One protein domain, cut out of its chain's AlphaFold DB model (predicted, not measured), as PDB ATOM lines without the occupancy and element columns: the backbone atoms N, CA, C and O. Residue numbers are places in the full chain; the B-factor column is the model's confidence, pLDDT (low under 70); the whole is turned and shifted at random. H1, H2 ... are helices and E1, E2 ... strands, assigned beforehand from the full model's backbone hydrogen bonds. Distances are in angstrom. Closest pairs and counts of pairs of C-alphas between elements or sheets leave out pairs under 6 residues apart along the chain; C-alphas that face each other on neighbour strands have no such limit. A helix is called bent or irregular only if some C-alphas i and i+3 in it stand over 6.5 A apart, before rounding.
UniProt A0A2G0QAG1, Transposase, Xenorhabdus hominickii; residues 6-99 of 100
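This is residues 6 to 99 of the 100 residues of the protein "Transposase" of Xenorhabdus hominickii (UniProt A0A2G0QAG1). A small head and a long helical arm make up this model: the head holds a short three-stranded sheet with H1 and H2 near it, and the arm is the long helix H3, which starts over one face of the sheet and runs out from it. At the far end residues 73 to 78 stick out as a free turn, and H4 folds back loosely beside H3. The printed part has 94 residues, with four named helices and three named strands that follow each other along the chain as E1, H1, E2, H2, E3, H3, H4; the sheet order is E1, E2, E3, all parallel, and the class is mostly helix. The whole is loose, with a radius of gyration of the C-alphas of 16.6 A, and elongated, spanning 49 by 26 by 23 A.

In the sheet, E2, residues 29 to 34, is the inner strand. E1, residues 6 to 9, is an edge strand parallel to E2 at 34 degrees, with N 33 and O 7 at 3.0 A, within hydrogen-bond range. E3, residues 48 to 50, is the other edge strand, parallel to E2 at 25 degrees, with N 49 and O 32 at 2.9 A. H3, residues 52 to 72, is on the sheet over E1 and E2, at a height over the sheet of 11.2 A, giving two layers, a sheet with a helix on one face. It runs across the strands, at 81 degrees to E1 on the local plane, and its closest C-alphas to E1 are those of Thr 55 and Val 8, 5.8 A apart. H2, residues 38 to 42, only grazes the sheet, with its residues 39 to 41. H1, residues 14 to 24, is not on the sheet; it is close to H2 but not clearly touching, the closest C-alphas being those of Leu 14 and Val 39, 6.0 A apart. E1, H1, E2 and E2, H2, E3 are strand-helix-strand units, two parallel neighbour strands with a helix between, each with a right-handed crossover. H4, residues 83 to 97, is close to H3 but not clearly touching, with the C-alphas of Glu 97 and Asn 61 closest at 7.0 A; they run opposite ways at a shallow tilt of 16 degrees. H4 is apart from E1, E2 and E3. Every O i to N i+4 pair is within hydrogen-bond range in H1, H3 and H4; in H2 it is 0 of 1, and 0 of 2 for O i to N i+3.

E1 begins at C-alpha 6, (-35.030, 24.362, 47.554). E2 measures 13.4 A from first to last C-alpha, H1 15.1 A and H4 21.4 A. H2 is irregular, but only just: C-alphas 39 and 42 are 6.53 A apart. H3, the longest helix, covers 30.1 A from C-alpha 52 at (-23.542, 18.886, 42.319) to C-alpha 72 at (-43.177, 34.139, 25.397). H4 ends at C-alpha 97, (-41.323, 22.437, 37.682).

The two C-alphas farthest apart, those of Gly 41 and Ile 77, are 49.5 A from each other. The printed part has no cut and no long link; the link from H3 to H4 is short, 10 residues, and the others are tight. The mean pLDDT of the printed part is 77.5, and residues 6 to 12, 45 to 46 and 96 to 99 are under 70.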
ATOM      1  N   ALA A   6     -36.459  24.587  47.556       57.88
ATOM      2  CA  ALA A   6     -35.030  24.362  47.554       57.88
ATOM      3  C   ALA A   6     -34.302  25.588  46.994       57.88
ATOM      4  O   ALA A   6     -34.698  26.123  45.955       57.88
ATOM      5  N   LEU A   7     -33.240  26.036  47.665       65.69
ATOM      6  CA  LEU A   7     -32.418  27.160  47.213       65.69
ATOM      7  C   LEU A   7     -31.009  26.689  46.848       65.69
ATOM      8  O   LEU A   7     -30.370  25.998  47.639       65.69
ATOM      9  N   VAL A   8     -30.512  27.124  45.683       64.31
ATOM     10  CA  VAL A   8     -29.088  27.018  45.337       64.31
ATOM     11  C   VAL A   8     -28.339  28.231  45.858       64.31
ATOM     12  O   VAL A   8     -28.663  29.364  45.496       64.31
ATOM     13  N   CYS A   9     -27.302  27.993  46.654       62.88
ATOM     14  CA  CYS A   9     -26.402  29.046  47.100       62.88
ATOM     15  C   CYS A   9     -25.093  28.991  46.293       62.88
ATOM     16  O   CYS A   9     -24.349  28.020  46.396       62.88
ATOM     17  N   LEU A  10     -24.808  30.025  45.489       57.22
ATOM     18  CA  LEU A  10     -23.584  30.141  44.674       57.22
ATOM     19  C   LEU A  10     -22.649  31.213  45.241       57.22
ATOM     20  O   LEU A  10     -23.043  32.373  45.326       57.22
ATOM     21  N   GLY A  11     -21.427  30.808  45.608       57.47
ATOM     22  CA  GLY A  11     -20.277  31.640  46.010       57.47
ATOM     23  C   GLY A  11     -20.526  33.122  46.338       57.47
ATOM     24  O   GLY A  11     -20.135  34.004  45.571       57.47
ATOM     25  N   VAL A  12     -21.117  33.417  47.504       64.62
ATOM     26  CA  VAL A  12     -21.325  34.795  47.990       64.62
ATOM     27  C   VAL A  12     -20.433  35.129  49.184       64.62
ATOM     28  O   VAL A  12     -20.195  34.299  50.055       64.62
ATOM     29  N   ARG A  13     -19.978  36.388  49.276       72.69
ATOM     30  CA  ARG A  13     -19.342  36.925  50.497       72.69
ATOM     31  C   ARG A  13     -20.349  36.894  51.657       72.69
ATOM     32  O   ARG A  13     -21.521  37.194  51.436       72.69
ATOM     33  N   LEU A  14     -19.883  36.681  52.892       76.94
ATOM     34  CA  LEU A  14     -20.716  36.591  54.110       76.94
ATOM     35  C   LEU A  14     -21.765  37.719  54.237       76.94
ATOM     36  O   LEU A  14     -22.931  37.477  54.532       76.94
ATOM     37  N   LYS A  15     -21.381  38.969  53.936       80.56
ATOM     38  CA  LYS A  15     -22.293  40.129  53.979       80.56
ATOM     39  C   LYS A  15     -23.461  40.015  52.993       80.56
ATOM     40  O   LYS A  15     -24.566  40.454  53.294       80.56
ATOM     41  N   THR A  16     -23.212  39.470  51.806       81.19
ATOM     42  CA  THR A  16     -24.240  39.275  50.779       81.19
ATOM     43  C   THR A  16     -25.100  38.060  51.105       81.19
ATOM     44  O   THR A  16     -26.307  38.108  50.898       81.19
ATOM     45  N   PHE A  17     -24.499  37.015  51.676       79.38
ATOM     46  CA  PHE A  17     -25.216  35.837  52.148       79.38
ATOM     47  C   PHE A  17     -26.250  36.188  53.228       79.38
ATOM     48  O   PHE A  17     -27.414  35.832  53.094       79.38
ATOM     49  N   ASN A  18     -25.886  37.009  54.218       81.06
ATOM     50  CA  ASN A  18     -26.838  37.461  55.241       81.06
ATOM     51  C   ASN A  18     -28.001  38.273  54.655       81.06
ATOM     52  O   ASN A  18     -29.150  38.069  55.035       81.06
ATOM     53  N   LYS A  19     -27.729  39.157  53.682       84.38
ATOM     54  CA  LYS A  19     -28.791  39.889  52.967       84.38
ATOM     55  C   LYS A  19     -29.724  38.941  52.217       84.38
ATOM     56  O   LYS A  19     -30.933  39.145  52.222       84.38
ATOM     57  N   LEU A  20     -29.158  37.918  51.578       79.94
ATOM     58  CA  LEU A  20     -29.921  36.894  50.877       79.94
ATOM     59  C   LEU A  20     -30.820  36.126  51.856       79.94
ATOM     60  O   LEU A  20     -32.008  35.997  51.587       79.94
ATOM     61  N   LEU A  21     -30.306  35.714  53.018       79.25
ATOM     62  CA  LEU A  21     -31.108  35.063  54.061       79.25
ATOM     63  C   LEU A  21     -32.273  35.940  54.541       79.25
ATOM     64  O   LEU A  21     -33.390  35.448  54.671       79.25
ATOM     65  N   THR A  22     -32.063  37.247  54.729       83.81
ATOM     66  CA  THR A  22     -33.151  38.177  55.084       83.81
ATOM     67  C   THR A  22     -34.240  38.238  54.010       83.81
ATOM     68  O   THR A  22     -35.423  38.241  54.337       83.81
ATOM     69  N   LEU A  23     -33.865  38.260  52.727       82.56
ATOM     70  CA  LEU A  23     -34.828  38.249  51.617       82.56
ATOM     71  C   LEU A  23     -35.594  36.928  51.514       82.56
ATOM     72  O   LEU A  23     -36.709  36.897  50.994       82.56
ATOM     73  N   LEU A  24     -34.987  35.845  51.989       78.31
ATOM     74  CA  LEU A  24     -35.535  34.500  51.921       78.31
ATOM     75  C   LEU A  24     -36.356  34.112  53.151       78.31
ATOM     76  O   LEU A  24     -37.161  33.198  53.044       78.31
ATOM     77  N   ALA A  25     -36.239  34.839  54.265       80.56
ATOM     78  CA  ALA A  25     -37.033  34.646  55.478       80.56
ATOM     79  C   ALA A  25     -38.561  34.495  55.260       80.56
ATOM     80  O   ALA A  25     -39.156  33.630  55.901       80.56
ATOM     81  N   PRO A  26     -39.236  35.258  54.369       82.31
ATOM     82  CA  PRO A  26     -40.667  35.060  54.114       82.31
ATOM     83  C   PRO A  26     -40.973  33.805  53.279       82.31
ATOM     84  O   PRO A  26     -42.129  33.395  53.148       82.31
ATOM     85  N   PHE A  27     -39.962  33.184  52.674       73.38
ATOM     86  CA  PHE A  27     -40.120  31.958  51.913       73.38
ATOM     87  C   PHE A  27     -39.843  30.764  52.832       73.38
ATOM     88  O   PHE A  27     -38.740  30.592  53.322       73.38
ATOM     89  N   ASN A  28     -40.850  29.910  53.033       70.50
ATOM     90  CA  ASN A  28     -40.707  28.663  53.795       70.50
ATOM     91  C   ASN A  28     -39.818  27.630  53.055       70.50
ATOM     92  O   ASN A  28     -40.339  26.728  52.403       70.50
ATOM     93  N   ILE A  29     -38.499  27.849  53.046       74.56
ATOM     94  CA  ILE A  29     -37.470  27.007  52.408       74.56
ATOM     95  C   ILE A  29     -37.178  25.823  53.322       74.56
ATOM     96  O   ILE A  29     -36.827  26.024  54.475       74.56
ATOM     97  N   GLN A  30     -37.339  24.606  52.799       73.19
ATOM     98  CA  GLN A  30     -37.118  23.370  53.562       73.19
ATOM     99  C   GLN A  30     -35.718  22.792  53.350       73.19
ATOM    100  O   GLN A  30     -35.198  22.126  54.237       73.19
ATOM    101  N   PHE A  31     -35.112  23.037  52.182       75.94
ATOM    102  CA  PHE A  31     -33.829  22.439  51.820       75.94
ATOM    103  C   PHE A  31     -32.885  23.453  51.169       75.94
ATOM    104  O   PHE A  31     -33.269  24.236  50.297       75.94
ATOM    105  N   TYR A  32     -31.613  23.399  51.550       76.81
ATOM    106  CA  TYR A  32     -30.543  24.207  50.978       76.81
ATOM    107  C   TYR A  32     -29.552  23.310  50.248       76.81
ATOM    108  O   TYR A  32     -28.849  22.506  50.863       76.81
ATOM    109  N   PHE A  33     -29.438  23.493  48.936       77.75
ATOM    110  CA  PHE A  33     -28.385  22.861  48.154       77.75
ATOM    111  C   PHE A  33     -27.277  23.881  47.936       77.75
ATOM    112  O   PHE A  33     -27.492  24.918  47.312       77.75
ATOM    113  N   ALA A  34     -26.089  23.613  48.460       73.56
ATOM    114  CA  ALA A  34     -24.959  24.515  48.268       73.56
ATOM    115  C   ALA A  34     -23.747  23.774  47.718       73.56
ATOM    116  O   ALA A  34     -23.632  22.545  47.802       73.56
ATOM    117  N   ASP A  35     -22.854  24.550  47.116       70.75
ATOM    118  CA  ASP A  35     -21.491  24.101  46.889       70.75
ATOM    119  C   ASP A  35     -20.746  24.022  48.243       70.75
ATOM    120  O   ASP A  35     -21.193  24.558  49.256       70.75
ATOM    121  N   ASN A  36     -19.630  23.290  48.303       73.38
ATOM    122  CA  ASN A  36     -18.860  23.093  49.540       73.38
ATOM    123  C   ASN A  36     -18.025  24.339  49.912       73.38
ATOM    124  O   ASN A  36     -16.820  24.249  50.150       73.38
ATOM    125  N   TYR A  37     -18.627  25.526  49.847       76.88
ATOM    126  CA  TYR A  37     -17.964  26.798  50.106       76.88
ATOM    127  C   TYR A  37     -18.092  27.205  51.575       76.88
ATOM    128  O   TYR A  37     -19.128  27.021  52.212       76.88
ATOM    129  N   SER A  38     -17.037  27.817  52.118       76.00
ATOM    130  CA  SER A  38     -16.886  28.083  53.559       76.00
ATOM    131  C   SER A  38     -17.982  28.961  54.173       76.00
ATOM    132  O   SER A  38     -18.237  28.888  55.371       76.00
ATOM    133  N   VAL A  39     -18.658  29.777  53.363       74.56
ATOM    134  CA  VAL A  39     -19.748  30.664  53.802       74.56
ATOM    135  C   VAL A  39     -21.047  29.900  54.087       74.56
ATOM    136  O   VAL A  39     -21.915  30.420  54.778       74.56
ATOM    137  N   TYR A  40     -21.189  28.661  53.619       73.88
ATOM    138  CA  TYR A  40     -22.386  27.849  53.864       73.88
ATOM    139  C   TYR A  40     -22.313  27.014  55.138       73.88
ATOM    140  O   TYR A  40     -23.337  26.502  55.573       73.88
ATOM    141  N   GLY A  41     -21.161  26.981  55.815       71.94
ATOM    142  CA  GLY A  41     -21.029  26.349  57.134       71.94
ATOM    143  C   GLY A  41     -21.871  27.002  58.241       71.94
ATOM    144  O   GLY A  41     -21.995  26.439  59.319       71.94
ATOM    145  N   TYR A  42     -22.461  28.177  57.985       74.81
ATOM    146  CA  TYR A  42     -23.401  28.837  58.898       74.81
ATOM    147  C   TYR A  42     -24.858  28.363  58.723       74.81
ATOM    148  O   TYR A  42     -25.727  28.802  59.473       74.81
ATOM    149  N   LEU A  43     -25.147  27.511  57.729       74.62
ATOM    150  CA  LEU A  43     -26.471  26.909  57.532       74.62
ATOM    151  C   LEU A  43     -26.645  25.667  58.423       74.62
ATOM    152  O   LEU A  43     -25.675  24.954  58.678       74.62
ATOM    153  N   PRO A  44     -27.876  25.372  58.879       72.75
ATOM    154  CA  PRO A  44     -28.151  24.174  59.663       72.75
ATOM    155  C   PRO A  44     -27.871  22.903  58.848       72.75
ATOM    156  O   PRO A  44     -28.484  22.658  57.811       72.75
ATOM    157  N   GLU A  45     -26.976  22.057  59.360       66.00
ATOM    158  CA  GLU A  45     -26.492  20.828  58.708       66.00
ATOM    159  C   GLU A  45     -27.616  19.828  58.369       66.00
ATOM    160  O   GLU A  45     -27.517  19.075  57.407       66.00
ATOM    161  N   LYS A  46     -28.733  19.863  59.109       66.50
ATOM    162  CA  LYS A  46     -29.905  18.996  58.876       66.50
ATOM    163  C   LYS A  46     -30.745  19.385  57.657       66.50
ATOM    164  O   LYS A  46     -31.461  18.542  57.129       66.50
ATOM    165  N   GLU A  47     -30.675  20.639  57.225       70.19
ATOM    166  CA  GLU A  47     -31.452  21.170  56.092       70.19
ATOM    167  C   GLU A  47     -30.556  21.452  54.880       70.19
ATOM    168  O   GLU A  47     -31.034  21.849  53.817       70.19
ATOM    169  N   HIS A  48     -29.246  21.241  55.028       74.69
ATOM    170  CA  HIS A  48     -28.248  21.539  54.021       74.69
ATOM    171  C   HIS A  48     -27.662  20.258  53.415       74.69
ATOM    172  O   HIS A  48     -27.120  19.405  54.109       74.69
ATOM    173  N   SER A  49     -27.749  20.132  52.090       74.06
ATOM    174  CA  SER A  49     -27.119  19.050  51.331       74.06
ATOM    175  C   SER A  49     -26.042  19.599  50.400       74.06
ATOM    176  O   SER A  49     -26.308  20.450  49.545       74.06
ATOM    177  N   VAL A  50     -24.825  19.075  50.538       74.50
ATOM    178  CA  VAL A  50     -23.688  19.401  49.670       74.50
ATOM    179  C   VAL A  50     -23.670  18.438  48.488       74.50
ATOM    180  O   VAL A  50     -23.577  17.224  48.656       74.50
ATOM    181  N   GLY A  51     -23.736  18.965  47.266       76.44
ATOM    182  CA  GLY A  51     -23.667  18.125  46.074       76.44
ATOM    183  C   GLY A  51     -23.892  18.877  44.769       76.44
ATOM    184  O   GLY A  51     -24.494  19.948  44.732       76.44
ATOM    185  N   LYS A  52     -23.410  18.296  43.664       77.81
ATOM    186  CA  LYS A  52     -23.542  18.886  42.319       77.81
ATOM    187  C   LYS A  52     -24.854  18.530  41.621       77.81
ATOM    188  O   LYS A  52     -25.294  19.258  40.742       77.81
ATOM    189  N   THR A  53     -25.480  17.414  41.980       79.88
ATOM    190  CA  THR A  53     -26.646  16.896  41.249       79.88
ATOM    191  C   THR A  53     -27.859  17.812  41.398       79.88
ATOM    192  O   THR A  53     -28.443  18.230  40.400       79.88
ATOM    193  N   PHE A  54     -28.202  18.183  42.634       77.56
ATOM    194  CA  PHE A  54     -29.349  19.050  42.917       77.56
ATOM    195  C   PHE A  54     -29.109  20.502  42.500       77.56
ATOM    196  O   PHE A  54     -30.009  21.139  41.954       77.56
ATOM    197  N   THR A  55     -27.886  21.008  42.676       77.69
ATOM    198  CA  THR A  55     -27.522  22.358  42.224       77.69
ATOM    199  C   THR A  55     -27.634  22.478  40.706       77.69
ATOM    200  O   THR A  55     -28.337  23.360  40.215       77.69
ATOM    201  N   GLN A  56     -27.083  21.523  39.950       82.75
ATOM    202  CA  GLN A  56     -27.235  21.480  38.492       82.75
ATOM    203  C   GLN A  56     -28.688  21.302  38.039       82.75
ATOM    204  O   GLN A  56     -29.067  21.804  36.979       82.75
ATOM    205  N   HIS A  57     -29.501  20.555  38.789       81.50
ATOM    206  CA  HIS A  57     -30.917  20.389  38.471       81.50
ATOM    207  C   HIS A  57     -31.658  21.729  38.572       81.50
ATOM    208  O   HIS A  57     -32.295  22.159  37.612       81.50
ATOM    209  N   ILE A  58     -31.497  22.446  39.686       79.06
ATOM    210  CA  ILE A  58     -32.122  23.760  39.886       79.06
ATOM    211  C   ILE A  58     -31.614  24.777  38.851       79.06
ATOM    212  O   ILE A  58     -32.404  25.541  38.292       79.06
ATOM    213  N   GLU A  59     -30.321  24.761  38.524       82.69
ATOM    214  CA  GLU A  59     -29.757  25.592  37.453       82.69
ATOM    215  C   GLU A  59     -30.406  25.312  36.088       82.69
ATOM    216  O   GLU A  59     -30.769  26.252  35.370       82.69
ATOM    217  N   ARG A  60     -30.612  24.036  35.730       84.12
ATOM    218  CA  ARG A  60     -31.300  23.644  34.487       84.12
ATOM    219  C   ARG A  60     -32.763  24.089  34.472       84.12
ATOM    220  O   ARG A  60     -33.226  24.581  33.436       84.12
ATOM    221  N   ASN A  61     -33.474  23.989  35.594       82.31
ATOM    222  CA  ASN A  61     -34.869  24.435  35.694       82.31
ATOM    223  C   ASN A  61     -34.961  25.962  35.531       82.31
ATOM    224  O   ASN A  61     -35.787  26.467  34.762       82.31
ATOM    225  N   ASN A  62     -34.038  26.710  36.143       83.06
ATOM    226  CA  ASN A  62     -33.939  28.163  35.982       83.06
ATOM    227  C   ASN A  62     -33.612  28.567  34.534       83.06
ATOM    228  O   ASN A  62     -34.224  29.490  33.983       83.06
ATOM    229  N   LEU A  63     -32.688  27.861  33.876       85.88
ATOM    230  CA  LEU A  63     -32.342  28.101  32.472       85.88
ATOM    231  C   LEU A  63     -33.533  27.844  31.538       85.88
ATOM    232  O   LEU A  63     -33.803  28.642  30.630       85.88
ATOM    233  N   THR A  64     -34.264  26.755  31.774       86.44
ATOM    234  CA  THR A  64     -35.462  26.383  31.010       86.44
ATOM    235  C   THR A  64     -36.549  27.441  31.170       86.44
ATOM    236  O   THR A  64     -37.069  27.945  30.169       86.44
ATOM    237  N   SER A  65     -36.813  27.862  32.409       83.31
ATOM    238  CA  SER A  65     -37.751  28.939  32.744       83.31
ATOM    239  C   SER A  65     -37.406  30.236  32.013       83.31
ATOM    240  O   SER A  65     -38.233  30.790  31.284       83.31
ATOM    241  N   ARG A  66     -36.146  30.682  32.102       86.06
ATOM    242  CA  ARG A  66     -35.662  31.890  31.417       86.06
ATOM    243  C   ARG A  66     -35.825  31.793  29.900       86.06
ATOM    244  O   ARG A  66     -36.217  32.765  29.256       86.06
ATOM    245  N   THR A  67     -35.531  30.634  29.319       88.06
ATOM    246  CA  THR A  67     -35.638  30.411  27.869       88.06
ATOM    247  C   THR A  67     -37.091  30.453  27.400       88.06
ATOM    248  O   THR A  67     -37.389  31.071  26.377       88.06
ATOM    249  N   ARG A  68     -38.014  29.853  28.159       84.12
ATOM    250  CA  ARG A  68     -39.451  29.876  27.853       84.12
ATOM    251  C   ARG A  68     -40.041  31.278  27.986       84.12
ATOM    252  O   ARG A  68     -40.727  31.710  27.066       84.12
ATOM    253  N   ILE A  69     -39.692  32.030  29.033       84.88
ATOM    254  CA  ILE A  69     -40.104  33.440  29.183       84.88
ATOM    255  C   ILE A  69     -39.598  34.281  28.001       84.88
ATOM    256  O   ILE A  69     -40.355  35.044  27.405       84.88
ATOM    257  N   LYS A  70     -38.337  34.094  27.583       86.88
ATOM    258  CA  LYS A  70     -37.801  34.769  26.389       86.88
ATOM    259  C   LYS A  70     -38.583  34.437  25.116       86.88
ATOM    260  O   LYS A  70     -38.735  35.313  24.271       86.88
ATOM    261  N   ARG A  71     -39.062  33.197  24.956       84.12
ATOM    262  CA  ARG A  71     -39.929  32.810  23.828       84.12
ATOM    263  C   ARG A  71     -41.309  33.454  23.937       84.12
ATOM    264  O   ARG A  71     -41.801  33.949  22.931       84.12
ATOM    265  N   LEU A  72     -41.886  33.501  25.138       82.50
ATOM    266  CA  LEU A  72     -43.177  34.139  25.397       82.50
ATOM    267  C   LEU A  72     -43.159  35.620  24.978       82.50
ATOM    268  O   LEU A  72     -44.062  36.073  24.281       82.50
ATOM    269  N   ASN A  73     -42.074  36.341  25.274       83.81
ATOM    270  CA  ASN A  73     -41.911  37.747  24.885       83.81
ATOM    271  C   ASN A  73     -41.855  37.989  23.364       83.81
ATOM    272  O   ASN A  73     -42.043  39.123  22.933       83.81
ATOM    273  N   ARG A  74     -41.615  36.957  22.542       85.81
ATOM    274  CA  ARG A  74     -41.589  37.079  21.072       85.81
ATOM    275  C   ARG A  74     -42.982  37.078  20.435       85.81
ATOM    276  O   ARG A  74     -43.065  37.318  19.238       85.81
ATOM    277  N   LYS A  75     -44.045  36.806  21.207       83.50
ATOM    278  CA  LYS A  75     -45.452  36.837  20.759       83.50
ATOM    279  C   LYS A  75     -45.694  36.073  19.444       83.50
ATOM    280  O   LYS A  75     -46.188  36.626  18.469       83.50
ATOM    281  N   THR A  76     -45.300  34.799  19.408       83.31
ATOM    282  CA  THR A  76     -45.492  33.923  18.236       83.31
ATOM    283  C   THR A  76     -46.970  33.541  18.036       83.31
ATOM    284  O   THR A  76     -47.816  33.893  18.849       83.31
ATOM    285  N   ILE A  77     -47.296  32.796  16.970       73.81
ATOM    286  CA  ILE A  77     -48.678  32.463  16.541       73.81
ATOM    287  C   ILE A  77     -49.560  31.876  17.667       73.81
ATOM    288  O   ILE A  77     -50.762  32.105  17.687       73.81
ATOM    289  N   GLY A  78     -48.974  31.170  18.639       76.69
ATOM    290  CA  GLY A  78     -49.688  30.631  19.806       76.69
ATOM    291  C   GLY A  78     -49.870  31.604  20.982       76.69
ATOM    292  O   GLY A  78     -50.218  31.163  22.076       76.69
ATOM    293  N   TYR A  79     -49.576  32.898  20.824       83.00
ATOM    294  CA  TYR A  79     -49.635  33.874  21.912       83.00
ATOM    295  C   TYR A  79     -51.069  34.354  22.159       83.00
ATOM    296  O   TYR A  79     -51.682  35.007  21.315       83.00
ATOM    297  N   SER A  80     -51.600  34.060  23.348       84.81
ATOM    298  CA  SER A  80     -52.909  34.560  23.776       84.81
ATOM    299  C   SER A  80     -52.909  36.088  23.926       84.81
ATOM    300  O   SER A  80     -51.910  36.681  24.327       84.81
ATOM    301  N   LYS A  81     -54.042  36.743  23.650       83.94
ATOM    302  CA  LYS A  81     -54.223  38.186  23.900       83.94
ATOM    303  C   LYS A  81     -54.605  38.501  25.353       83.94
ATOM    304  O   LYS A  81     -54.465  39.643  25.769       83.94
ATOM    305  N   SER A  82     -55.090  37.509  26.103       89.38
ATOM    306  CA  SER A  82     -55.520  37.687  27.494       89.38
ATOM    307  C   SER A  82     -54.335  37.582  28.454       89.38
ATOM    308  O   SER A  82     -53.638  36.565  28.477       89.38
ATOM    309  N   GLU A  83     -54.140  38.615  29.270       86.94
ATOM    310  CA  GLU A  83     -53.140  38.643  30.343       86.94
ATOM    311  C   GLU A  83     -53.412  37.575  31.411       86.94
ATOM    312  O   GLU A  83     -52.494  36.881  31.845       86.94
ATOM    313  N   GLU A  84     -54.686  37.328  31.725       90.19
ATOM    314  CA  GLU A  84     -55.104  36.308  32.692       90.19
ATOM    315  C   GLU A  84     -54.631  34.900  32.287       90.19
ATOM    316  O   GLU A  84     -54.218  34.094  33.123       90.19
ATOM    317  N   MET A  85     -54.638  34.600  30.983       88.44
ATOM    318  CA  MET A  85     -54.126  33.327  30.470       88.44
ATOM    319  C   MET A  85     -52.610  33.214  30.637       88.44
ATOM    320  O   MET A  85     -52.115  32.140  30.981       88.44
ATOM    321  N   HIS A  86     -51.868  34.305  30.435       85.00
ATOM    322  CA  HIS A  86     -50.418  34.319  30.642       85.00
ATOM    323  C   HIS A  86     -50.057  34.105  32.107       85.00
ATOM    324  O   HIS A  86     -49.129  33.349  32.399       85.00
ATOM    325  N   ASP A  87     -50.812  34.701  33.024       87.12
ATOM    326  CA  ASP A  87     -50.610  34.523  34.460       87.12
ATOM    327  C   ASP A  87     -50.943  33.100  34.919       87.12
ATOM    328  O   ASP A  87     -50.161  32.498  35.660       87.12
ATOM    329  N   LYS A  88     -52.036  32.507  34.415       88.50
ATOM    330  CA  LYS A  88     -52.377  31.095  34.667       88.50
ATOM    331  C   LYS A  88     -51.297  30.148  34.153       88.50
ATOM    332  O   LYS A  88     -50.873  29.253  34.879       88.50
ATOM    333  N   VAL A  89     -50.809  30.353  32.929       83.75
ATOM    334  CA  VAL A  89     -49.737  29.525  32.354       83.75
ATOM    335  C   VAL A  89     -48.439  29.683  33.149       83.75
ATOM    336  O   VAL A  89     -47.779  28.682  33.427       83.75
ATOM    337  N   ARG A  90     -48.092  30.908  33.571       82.75
ATOM    338  CA  ARG A  90     -46.912  31.165  34.413       82.75
ATOM    339  C   ARG A  90     -47.029  30.456  35.762       82.75
ATOM    340  O   ARG A  90     -46.074  29.805  36.175       82.75
ATOM    341  N   ARG A  91     -48.194  30.531  36.416       84.81
ATOM    342  CA  ARG A  91     -48.467  29.839  37.686       84.81
ATOM    343  C   ARG A  91     -48.376  28.320  37.530       84.81
ATOM    344  O   ARG A  91     -47.613  27.702  38.261       84.81
ATOM    345  N   ASN A  92     -49.065  27.743  36.543       83.75
ATOM    346  CA  ASN A  92     -49.039  26.300  36.278       83.75
ATOM    347  C   ASN A  92     -47.626  25.789  35.981       83.75
ATOM    348  O   ASN A  92     -47.272  24.669  36.340       83.75
ATOM    349  N   PHE A  93     -46.813  26.593  35.298       78.00
ATOM    350  CA  PHE A  93     -45.435  26.237  34.996       78.00
ATOM    351  C   PHE A  93     -44.565  26.192  36.260       78.00
ATOM    352  O   PHE A  93     -43.836  25.225  36.455       78.00
ATOM    353  N   ILE A  94     -44.697  27.185  37.146       76.94
ATOM    354  CA  ILE A  94     -44.002  27.191  38.443       76.94
ATOM    355  C   ILE A  94     -44.447  25.987  39.287       76.94
ATOM    356  O   ILE A  94     -43.618  25.294  39.864       76.94
ATOM    357  N   GLU A  95     -45.743  25.692  39.323       75.94
ATOM    358  CA  GLU A  95     -46.284  24.579  40.109       75.94
ATOM    359  C   GLU A  95     -45.799  23.202  39.624       75.94
ATOM    360  O   GLU A  95     -45.570  22.313  40.440       75.94
ATOM    361  N   ARG A  96     -45.578  23.022  38.314       68.44
ATOM    362  CA  ARG A  96     -45.104  21.747  37.744       68.44
ATOM    363  C   ARG A  96     -43.600  21.518  37.869       68.44
ATOM    364  O   ARG A  96     -43.184  20.381  38.041       68.44
ATOM    365  N   GLU A  97     -42.791  22.564  37.738       62.44
ATOM    366  CA  GLU A  97     -41.323  22.437  37.682       62.44
ATOM    367  C   GLU A  97     -40.654  22.555  39.065       62.44
ATOM    368  O   GLU A  97     -39.479  22.223  39.209       62.44
ATOM    369  N   HIS A  98     -41.387  23.032  40.081       59.38
ATOM    370  CA  HIS A  98     -40.904  23.171  41.462       59.38
ATOM    371  C   HIS A  98     -41.441  22.096  42.423       59.38
ATOM    372  O   HIS A  98     -41.347  22.264  43.637       59.38
ATOM    373  N   CYS A  99     -41.983  20.991  41.905       46.41
ATOM    374  CA  CYS A  99     -42.306  19.822  42.719       46.41
ATOM    375  C   CYS A  99     -41.026  18.998  42.951       46.41
ATOM    376  O   CYS A  99     -40.701  18.104  42.170       46.41
TER     377      CYS A  99